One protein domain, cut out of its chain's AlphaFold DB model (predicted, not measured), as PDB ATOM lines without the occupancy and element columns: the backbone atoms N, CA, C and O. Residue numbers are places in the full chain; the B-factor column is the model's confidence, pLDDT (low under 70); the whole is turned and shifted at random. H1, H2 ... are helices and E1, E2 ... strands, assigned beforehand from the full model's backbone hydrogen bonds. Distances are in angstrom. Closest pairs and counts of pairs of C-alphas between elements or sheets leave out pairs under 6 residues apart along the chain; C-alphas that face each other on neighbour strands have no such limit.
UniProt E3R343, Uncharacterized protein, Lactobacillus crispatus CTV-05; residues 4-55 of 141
ATOM      1  N   LYS A   4     288.813 248.464 210.267       81.88
ATOM      2  CA  LYS A   4     289.359 247.929 211.525       81.88
ATOM      3  C   LYS A   4     290.090 246.606 211.312       81.88
ATOM      4  O   LYS A   4     291.186 246.439 211.836       81.88
ATOM      5  N   GLU A   5     289.506 245.700 210.530       79.62
ATOM      6  CA  GLU A   5     290.136 244.436 210.128       79.62
ATOM      7  C   GLU A   5     291.448 244.700 209.385       79.62
ATOM      8  O   GLU A   5     292.461 244.096 209.715       79.62
ATOM      9  N   LYS A   6     291.469 245.684 208.473       81.56
ATOM     10  CA  LYS A   6     292.685 246.051 207.730       81.56
ATOM     11  C   LYS A   6     293.831 246.498 208.639       81.56
ATOM     12  O   LYS A   6     294.943 245.993 208.516       81.56
ATOM     13  N   LYS A   7     293.546 247.406 209.578       86.44
ATOM     14  CA  LYS A   7     294.533 247.894 210.555       86.44
ATOM     15  C   LYS A   7     295.040 246.779 211.466       86.44
ATOM     16  O   LYS A   7     296.218 246.759 211.808       86.44
ATOM     17  N   LEU A   8     294.165 245.848 211.851       86.25
ATOM     18  CA  LEU A   8     294.556 244.701 212.664       86.25
ATOM     19  C   LEU A   8     295.459 243.739 211.881       86.25
ATOM     20  O   LEU A   8     296.481 243.317 212.411       86.25
ATOM     21  N   THR A   9     295.137 243.448 210.620       84.06
ATOM     22  CA  THR A   9     295.997 242.651 209.734       84.06
ATOM     23  C   THR A   9     297.381 243.285 209.578       84.06
ATOM     24  O   THR A   9     298.384 242.588 209.716       84.06
ATOM     25  N   GLU A  10     297.467 244.598 209.340       87.31
ATOM     26  CA  GLU A  10     298.749 245.317 209.224       87.31
ATOM     27  C   GLU A  10     299.580 245.234 210.516       87.31
ATOM     28  O   GLU A  10     300.760 244.887 210.460       87.31
ATOM     29  N   ALA A  11     298.961 245.439 211.684       89.31
ATOM     30  CA  ALA A  11     299.646 245.334 212.974       89.31
ATOM     31  C   ALA A  11     300.148 243.910 213.271       89.31
ATOM     32  O   ALA A  11     301.241 243.728 213.808       89.31
ATOM     33  N   LEU A  12     299.373 242.880 212.911       88.12
ATOM     34  CA  LEU A  12     299.805 241.489 213.065       88.12
ATOM     35  C   LEU A  12     300.970 241.160 212.126       88.12
ATOM     36  O   LEU A  12     301.918 240.495 212.545       88.12
ATOM     37  N   LYS A  13     300.930 241.653 210.881       87.75
ATOM     38  CA  LYS A  13     302.034 241.506 209.923       87.75
ATOM     39  C   LYS A  13     303.323 242.126 210.450       87.75
ATOM     40  O   LYS A  13     304.371 241.486 210.382       87.75
ATOM     41  N   GLU A  14     303.237 243.332 211.004       91.00
ATOM     42  CA  GLU A  14     304.370 244.023 211.620       91.00
ATOM     43  C   GLU A  14     304.915 243.246 212.826       91.00
ATOM     44  O   GLU A  14     306.112 242.977 212.898       91.00
ATOM     45  N   TYR A  15     304.038 242.815 213.736       90.00
ATOM     46  CA  TYR A  15     304.437 242.117 214.960       90.00
ATOM     47  C   TYR A  15     305.115 240.766 214.693       90.00
ATOM     48  O   TYR A  15     306.123 240.438 215.319       90.00
ATOM     49  N   PHE A  16     304.570 239.963 213.776       87.38
ATOM     50  CA  PHE A  16     305.107 238.634 213.467       87.38
ATOM     51  C   PHE A  16     306.183 238.642 212.373       87.38
ATOM     52  O   PHE A  16     306.795 237.601 212.127       87.38
ATOM     53  N   GLY A  17     306.399 239.772 211.693       86.81
ATOM     54  CA  GLY A  17     307.348 239.893 210.582       86.81
ATOM     55  C   GLY A  17     307.000 239.031 209.362       86.81
ATOM     56  O   GLY A  17     307.875 238.726 208.554       86.81
ATOM     57  N   ARG A  18     305.745 238.585 209.236       81.38
ATOM     58  CA  ARG A  18     305.264 237.732 208.138       81.38
ATOM     59  C   ARG A  18     303.777 237.942 207.890       81.38
ATOM     60  O   ARG A  18     303.062 238.412 208.771       81.38
ATOM     61  N   ASP A  19     303.300 237.527 206.718       83.38
ATOM     62  CA  ASP A  19     301.862 237.472 206.461       83.38
ATOM     63  C   ASP A  19     301.196 236.420 207.364       83.38
ATOM     64  O   ASP A  19     301.608 235.259 207.391       83.38
ATOM     65  N   VAL A  20     300.190 236.841 208.132       84.06
ATOM     66  CA  VAL A  20     299.401 235.971 209.016       84.06
ATOM     67  C   VAL A  20     298.049 235.588 208.410       84.06
ATOM     68  O   VAL A  20     297.303 234.836 209.039       84.06
ATOM     69  N   GLY A  21     297.746 236.065 207.200       83.00
ATOM     70  CA  GLY A  21     296.464 235.870 206.539       83.00
ATOM     71  C   GLY A  21     295.415 236.925 206.892       83.00
ATOM     72  O   GLY A  21     295.678 237.876 207.633       83.00
ATOM     73  N   ASP A  22     294.215 236.744 206.350       83.44
ATOM     74  CA  ASP A  22     293.082 237.638 206.584       83.44
ATOM     75  C   ASP A  22     292.459 237.376 207.957       83.44
ATOM     76  O   ASP A  22     292.338 236.232 208.395       83.44
ATOM     77  N   VAL A  23     292.046 238.438 208.650       83.69
ATOM     78  CA  VAL A  23     291.364 238.324 209.944       83.69
ATOM     79  C   VAL A  23     289.904 237.927 209.718       83.69
ATOM     80  O   VAL A  23     289.144 238.688 209.125       83.69
ATOM     81  N   GLU A  24     289.494 236.778 210.256       80.00
ATOM     82  CA  GLU A  24     288.087 236.345 210.260       80.00
ATOM     83  C   GLU A  24     287.325 236.823 211.500       80.00
ATOM     84  O   GLU A  24     286.105 236.982 211.468       80.00
ATOM     85  N   GLY A  25     288.028 237.067 212.608       72.50
ATOM     86  CA  GLY A  25     287.395 237.551 213.826       72.50
ATOM     87  C   GLY A  25     288.352 237.700 215.000       72.50
ATOM     88  O   GLY A  25     289.440 237.126 215.030       72.50
ATOM     89  N   GLY A  26     287.923 238.480 215.989       72.94
ATOM     90  CA  GLY A  26     288.626 238.668 217.251       72.94
ATOM     91  C   GLY A  26     287.642 238.598 218.409       72.94
ATOM     92  O   GLY A  26     286.683 239.366 218.443       72.94
ATOM     93  N   ASN A  27     287.882 237.696 219.356       74.06
ATOM     94  CA  ASN A  27     287.053 237.534 220.545       74.06
ATOM     95  C   ASN A  27     287.877 237.796 221.804       74.06
ATOM     96  O   ASN A  27     289.016 237.345 221.933       74.06
ATOM     97  N   VAL A  28     287.285 238.519 222.753       72.81
ATOM     98  CA  VAL A  28     287.826 238.623 224.110       72.81
ATOM     99  C   VAL A  28     287.349 237.392 224.867       72.81
ATOM    100  O   VAL A  28     286.144 237.213 225.024       72.81
ATOM    101  N   GLU A  29     288.266 236.545 225.327       70.81
ATOM    102  CA  GLU A  29     287.915 235.407 226.177       70.81
ATOM    103  C   GLU A  29     287.452 235.938 227.543       70.81
ATOM    104  O   GLU A  29     288.269 236.496 228.282       70.81
ATOM    105  N   PRO A  30     286.162 235.786 227.913       58.25
ATOM    106  CA  PRO A  30     285.621 236.454 229.097       58.25
ATOM    107  C   PRO A  30     286.154 235.892 230.422       58.25
ATOM    108  O   PRO A  30     286.009 236.546 231.447       58.25
ATOM    109  N   ASN A  31     286.769 234.703 230.407       63.41
ATOM    110  CA  ASN A  31     287.108 233.921 231.600       63.41
ATOM    111  C   ASN A  31     288.516 233.292 231.536       63.41
ATOM    112  O   ASN A  31     288.721 232.186 232.037       63.41
ATOM    113  N   PHE A  32     289.487 233.948 230.895       63.72
ATOM    114  CA  PHE A  32     290.862 233.442 230.905       63.72
ATOM    115  C   PHE A  32     291.470 233.582 232.311       63.72
ATOM    116  O   PHE A  32     291.657 234.693 232.805       63.72
ATOM    117  N   MET A  33     291.770 232.453 232.956       59.16
ATOM    118  CA  MET A  33     292.549 232.421 234.194       59.16
ATOM    119  C   MET A  33     294.018 232.184 233.856       59.16
ATOM    120  O   MET A  33     294.388 231.110 233.381       59.16
ATOM    121  N   ASP A  34     294.845 233.195 234.102       58.03
ATOM    122  CA  ASP A  34     296.292 233.076 233.978       58.03
ATOM    123  C   ASP A  34     296.871 232.423 235.240       58.03
ATOM    124  O   ASP A  34     296.833 232.993 236.329       58.03
ATOM    125  N   TYR A  35     297.415 231.217 235.090       60.16
ATOM    126  CA  TYR A  35     298.093 230.495 236.168       60.16
ATOM    127  C   TYR A  35     299.607 230.777 236.208       60.16
ATOM    128  O   TYR A  35     300.322 230.167 237.002       60.16
ATOM    129  N   SER A  36     300.121 231.669 235.350       59.78
ATOM    130  CA  SER A  36     301.557 231.960 235.222       59.78
ATOM    131  C   SER A  36     302.073 233.039 236.180       59.78
ATOM    132  O   SER A  36     303.289 233.198 236.341       59.78
ATOM    133  N   THR A  37     301.187 233.764 236.872       54.34
ATOM    134  CA  THR A  37     301.604 234.752 237.869       54.34
ATOM    135  C   THR A  37     302.234 234.062 239.078       54.34
ATOM    136  O   THR A  37     301.562 233.372 239.841       54.34
ATOM    137  N   LYS A  38     303.529 234.321 239.301       53.94
ATOM    138  CA  LYS A  38     304.341 233.869 240.453       53.94
ATOM    139  C   LYS A  38     303.844 234.350 241.834       53.94
ATOM    140  O   LYS A  38     304.529 234.131 242.830       53.94
ATOM    141  N   SER A  39     302.687 235.001 241.915       50.34
ATOM    142  CA  SER A  39     302.107 235.521 243.153       50.34
ATOM    143  C   SER A  39     300.770 234.825 243.427       50.34
ATOM    144  O   SER A  39     299.776 235.135 242.771       50.34
ATOM    145  N   PRO A  40     300.723 233.882 244.383       45.81
ATOM    146  CA  PRO A  40     299.483 233.223 244.759       45.81
ATOM    147  C   PRO A  40     298.576 234.230 245.478       45.81
ATOM    148  O   PRO A  40     298.965 234.787 246.502       45.81
ATOM    149  N   GLY A  41     297.373 234.467 244.944       53.03
ATOM    150  CA  GLY A  41     296.290 235.146 245.674       53.03
ATOM    151  C   GLY A  41     295.681 236.401 245.038       53.03
ATOM    152  O   GLY A  41     294.665 236.871 245.539       53.03
ATOM    153  N   LEU A  42     296.222 236.926 243.934       50.84
ATOM    154  CA  LEU A  42     295.613 238.045 243.199       50.84
ATOM    155  C   LEU A  42     295.216 237.592 241.796       50.84
ATOM    156  O   LEU A  42     296.040 237.542 240.887       50.84
ATOM    157  N   VAL A  43     293.931 237.267 241.625       56.06
ATOM    158  CA  VAL A  43     293.329 237.073 240.301       56.06
ATOM    159  C   VAL A  43     293.274 238.445 239.636       56.06
ATOM    160  O   VAL A  43     292.306 239.189 239.788       56.06
ATOM    161  N   HIS A  44     294.346 238.838 238.953       56.16
ATOM    162  CA  HIS A  44     294.278 240.000 238.085       56.16
ATOM    163  C   HIS A  44     293.418 239.634 236.874       56.16
ATOM    164  O   HIS A  44     293.690 238.617 236.234       56.16
ATOM    165  N   PRO A  45     292.376 240.420 236.548       59.41
ATOM    166  CA  PRO A  45     291.586 240.179 235.353       59.41
ATOM    167  C   PRO A  45     292.462 240.451 234.129       59.41
ATOM    168  O   PRO A  45     292.586 241.584 233.662       59.41
ATOM    169  N   ILE A  46     293.106 239.403 233.626       66.19
ATOM    170  CA  ILE A  46     293.866 239.434 232.384       66.19
ATOM    171  C   ILE A  46     292.869 239.207 231.257       66.19
ATOM    172  O   ILE A  46     292.218 238.169 231.166       66.19
ATOM    173  N   LYS A  47     292.722 240.213 230.397       68.19
ATOM    174  CA  LYS A  47     291.911 240.090 229.188       68.19
ATOM    175  C   LYS A  47     292.751 239.399 228.124       68.19
ATOM    176  O   LYS A  47     293.726 239.974 227.647       68.19
ATOM    177  N   ARG A  48     292.361 238.186 227.736       75.12
ATOM    178  CA  ARG A  48     292.944 237.494 226.584       75.12
ATOM    179  C   ARG A  48     292.121 237.801 225.340       75.12
ATOM    180  O   ARG A  48     290.902 237.658 225.347       75.12
ATOM    181  N   ILE A  49     292.797 238.239 224.285       81.50
ATOM    182  CA  ILE A  49     292.200 238.437 222.964       81.50
ATOM    183  C   ILE A  49     292.672 237.281 222.089       81.50
ATOM    184  O   ILE A  49     293.874 237.055 221.961       81.50
ATOM    185  N   VAL A  50     291.729 236.549 221.506       82.94
ATOM    186  CA  VAL A  50     291.995 235.512 220.509       82.94
ATOM    187  C   VAL A  50     291.606 236.075 219.154       82.94
ATOM    188  O   VAL A  50     290.464 236.490 218.965       82.94
ATOM    189  N   ILE A  51     292.564 236.111 218.232       85.88
ATOM    190  CA  ILE A  51     292.352 236.548 216.852       85.88
ATOM    191  C   ILE A  51     292.486 235.318 215.962       85.88
ATOM    192  O   ILE A  51     293.507 234.632 216.010       85.88
ATOM    193  N   THR A  52     291.458 235.051 215.166       85.00
ATOM    194  CA  THR A  52     291.460 233.978 214.172       85.00
ATOM    195  C   THR A  52     291.810 234.571 212.818       85.00
ATOM    196  O   THR A  52     291.183 235.543 212.384       85.00
ATOM    197  N   THR A  53     292.801 233.985 212.153       85.75
ATOM    198  CA  THR A  53     293.190 234.357 210.793       85.75
ATOM    199  C   THR A  53     293.088 233.167 209.849       85.75
ATOM    200  O   THR A  53     293.286 232.019 210.254       85.75
ATOM    201  N   VAL A  54     292.797 233.448 208.581       83.31
ATOM    202  CA  VAL A  54     292.867 232.478 207.488       83.31
ATOM    203  C   VAL A  54     294.104 232.785 206.662       83.31
ATOM    204  O   VAL A  54     294.164 233.849 206.044       83.31
ATOM    205  N   PRO A  55     295.102 231.881 206.638       80.38
ATOM    206  CA  PRO A  55     296.300 232.070 205.837       80.38
ATOM    207  C   PRO A  55     295.946 232.346 204.379       80.38
ATOM    208  O   PRO A  55     295.093 231.666 203.803       80.38
TER     209      PRO A  55
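Overview. This is residues 4 to 55 of the 141 residues of an uncharacterized protein of Lactobacillus crispatus CTV-05 (UniProt E3R343). A long two-stranded hairpin, E1 and E2, has the helix H1 set crosswise near one end, by the first residues of E1, and a long loop at its other end, from which residues 36 to 42 stick out free. The printed part has 52 residues with one named helix and two named strands, in the order H1, E1, E2; the sheet has the order E1, E2 and is antiparallel. The class is mixed, helices and strands. The whole is only just loose, close to extended, with a radius of gyration of the C-alphas of 14.4 A, and its elongated outline spans 39 by 21 by 17 A.

Arrangement. In H1, residues 4 to 16, every O i to N i+4 pair is within hydrogen-bond range. Its closest C-alpha to E1, residues 22 to 29, is that of Glu 5, 6.2 A from that of Val 23. H1 is apart from E2, residues 48 to 54. E1 and E2 form a hairpin, antiparallel neighbours with 159 degrees between their directions. N 22 and O 54 are 2.9 A apart and N 50 and O 27 2.9 A, both within hydrogen-bond range.

Along the chain. H1 begins with C-alpha 4 at (289.359, 247.929, 211.525) and is 18.4 A long from first to last C-alpha. E1 is 20.4 A long and begins with C-alpha 22 at (293.082, 237.638, 206.584). E2 is 19.7 A long and ends with C-alpha 54 at (292.867, 232.478, 207.488).

Size, cuts and confidence. The two C-alphas farthest apart, those of Gly 41 and Pro 55, are 40.0 A apart. The printed part has no cut. The link from H1 to E1 is tight, with 5 residues, and that from E1 to E2 is long, with 18 residues. The mean pLDDT of the printed part is 74.0, and residues 30 to 47 are under 70.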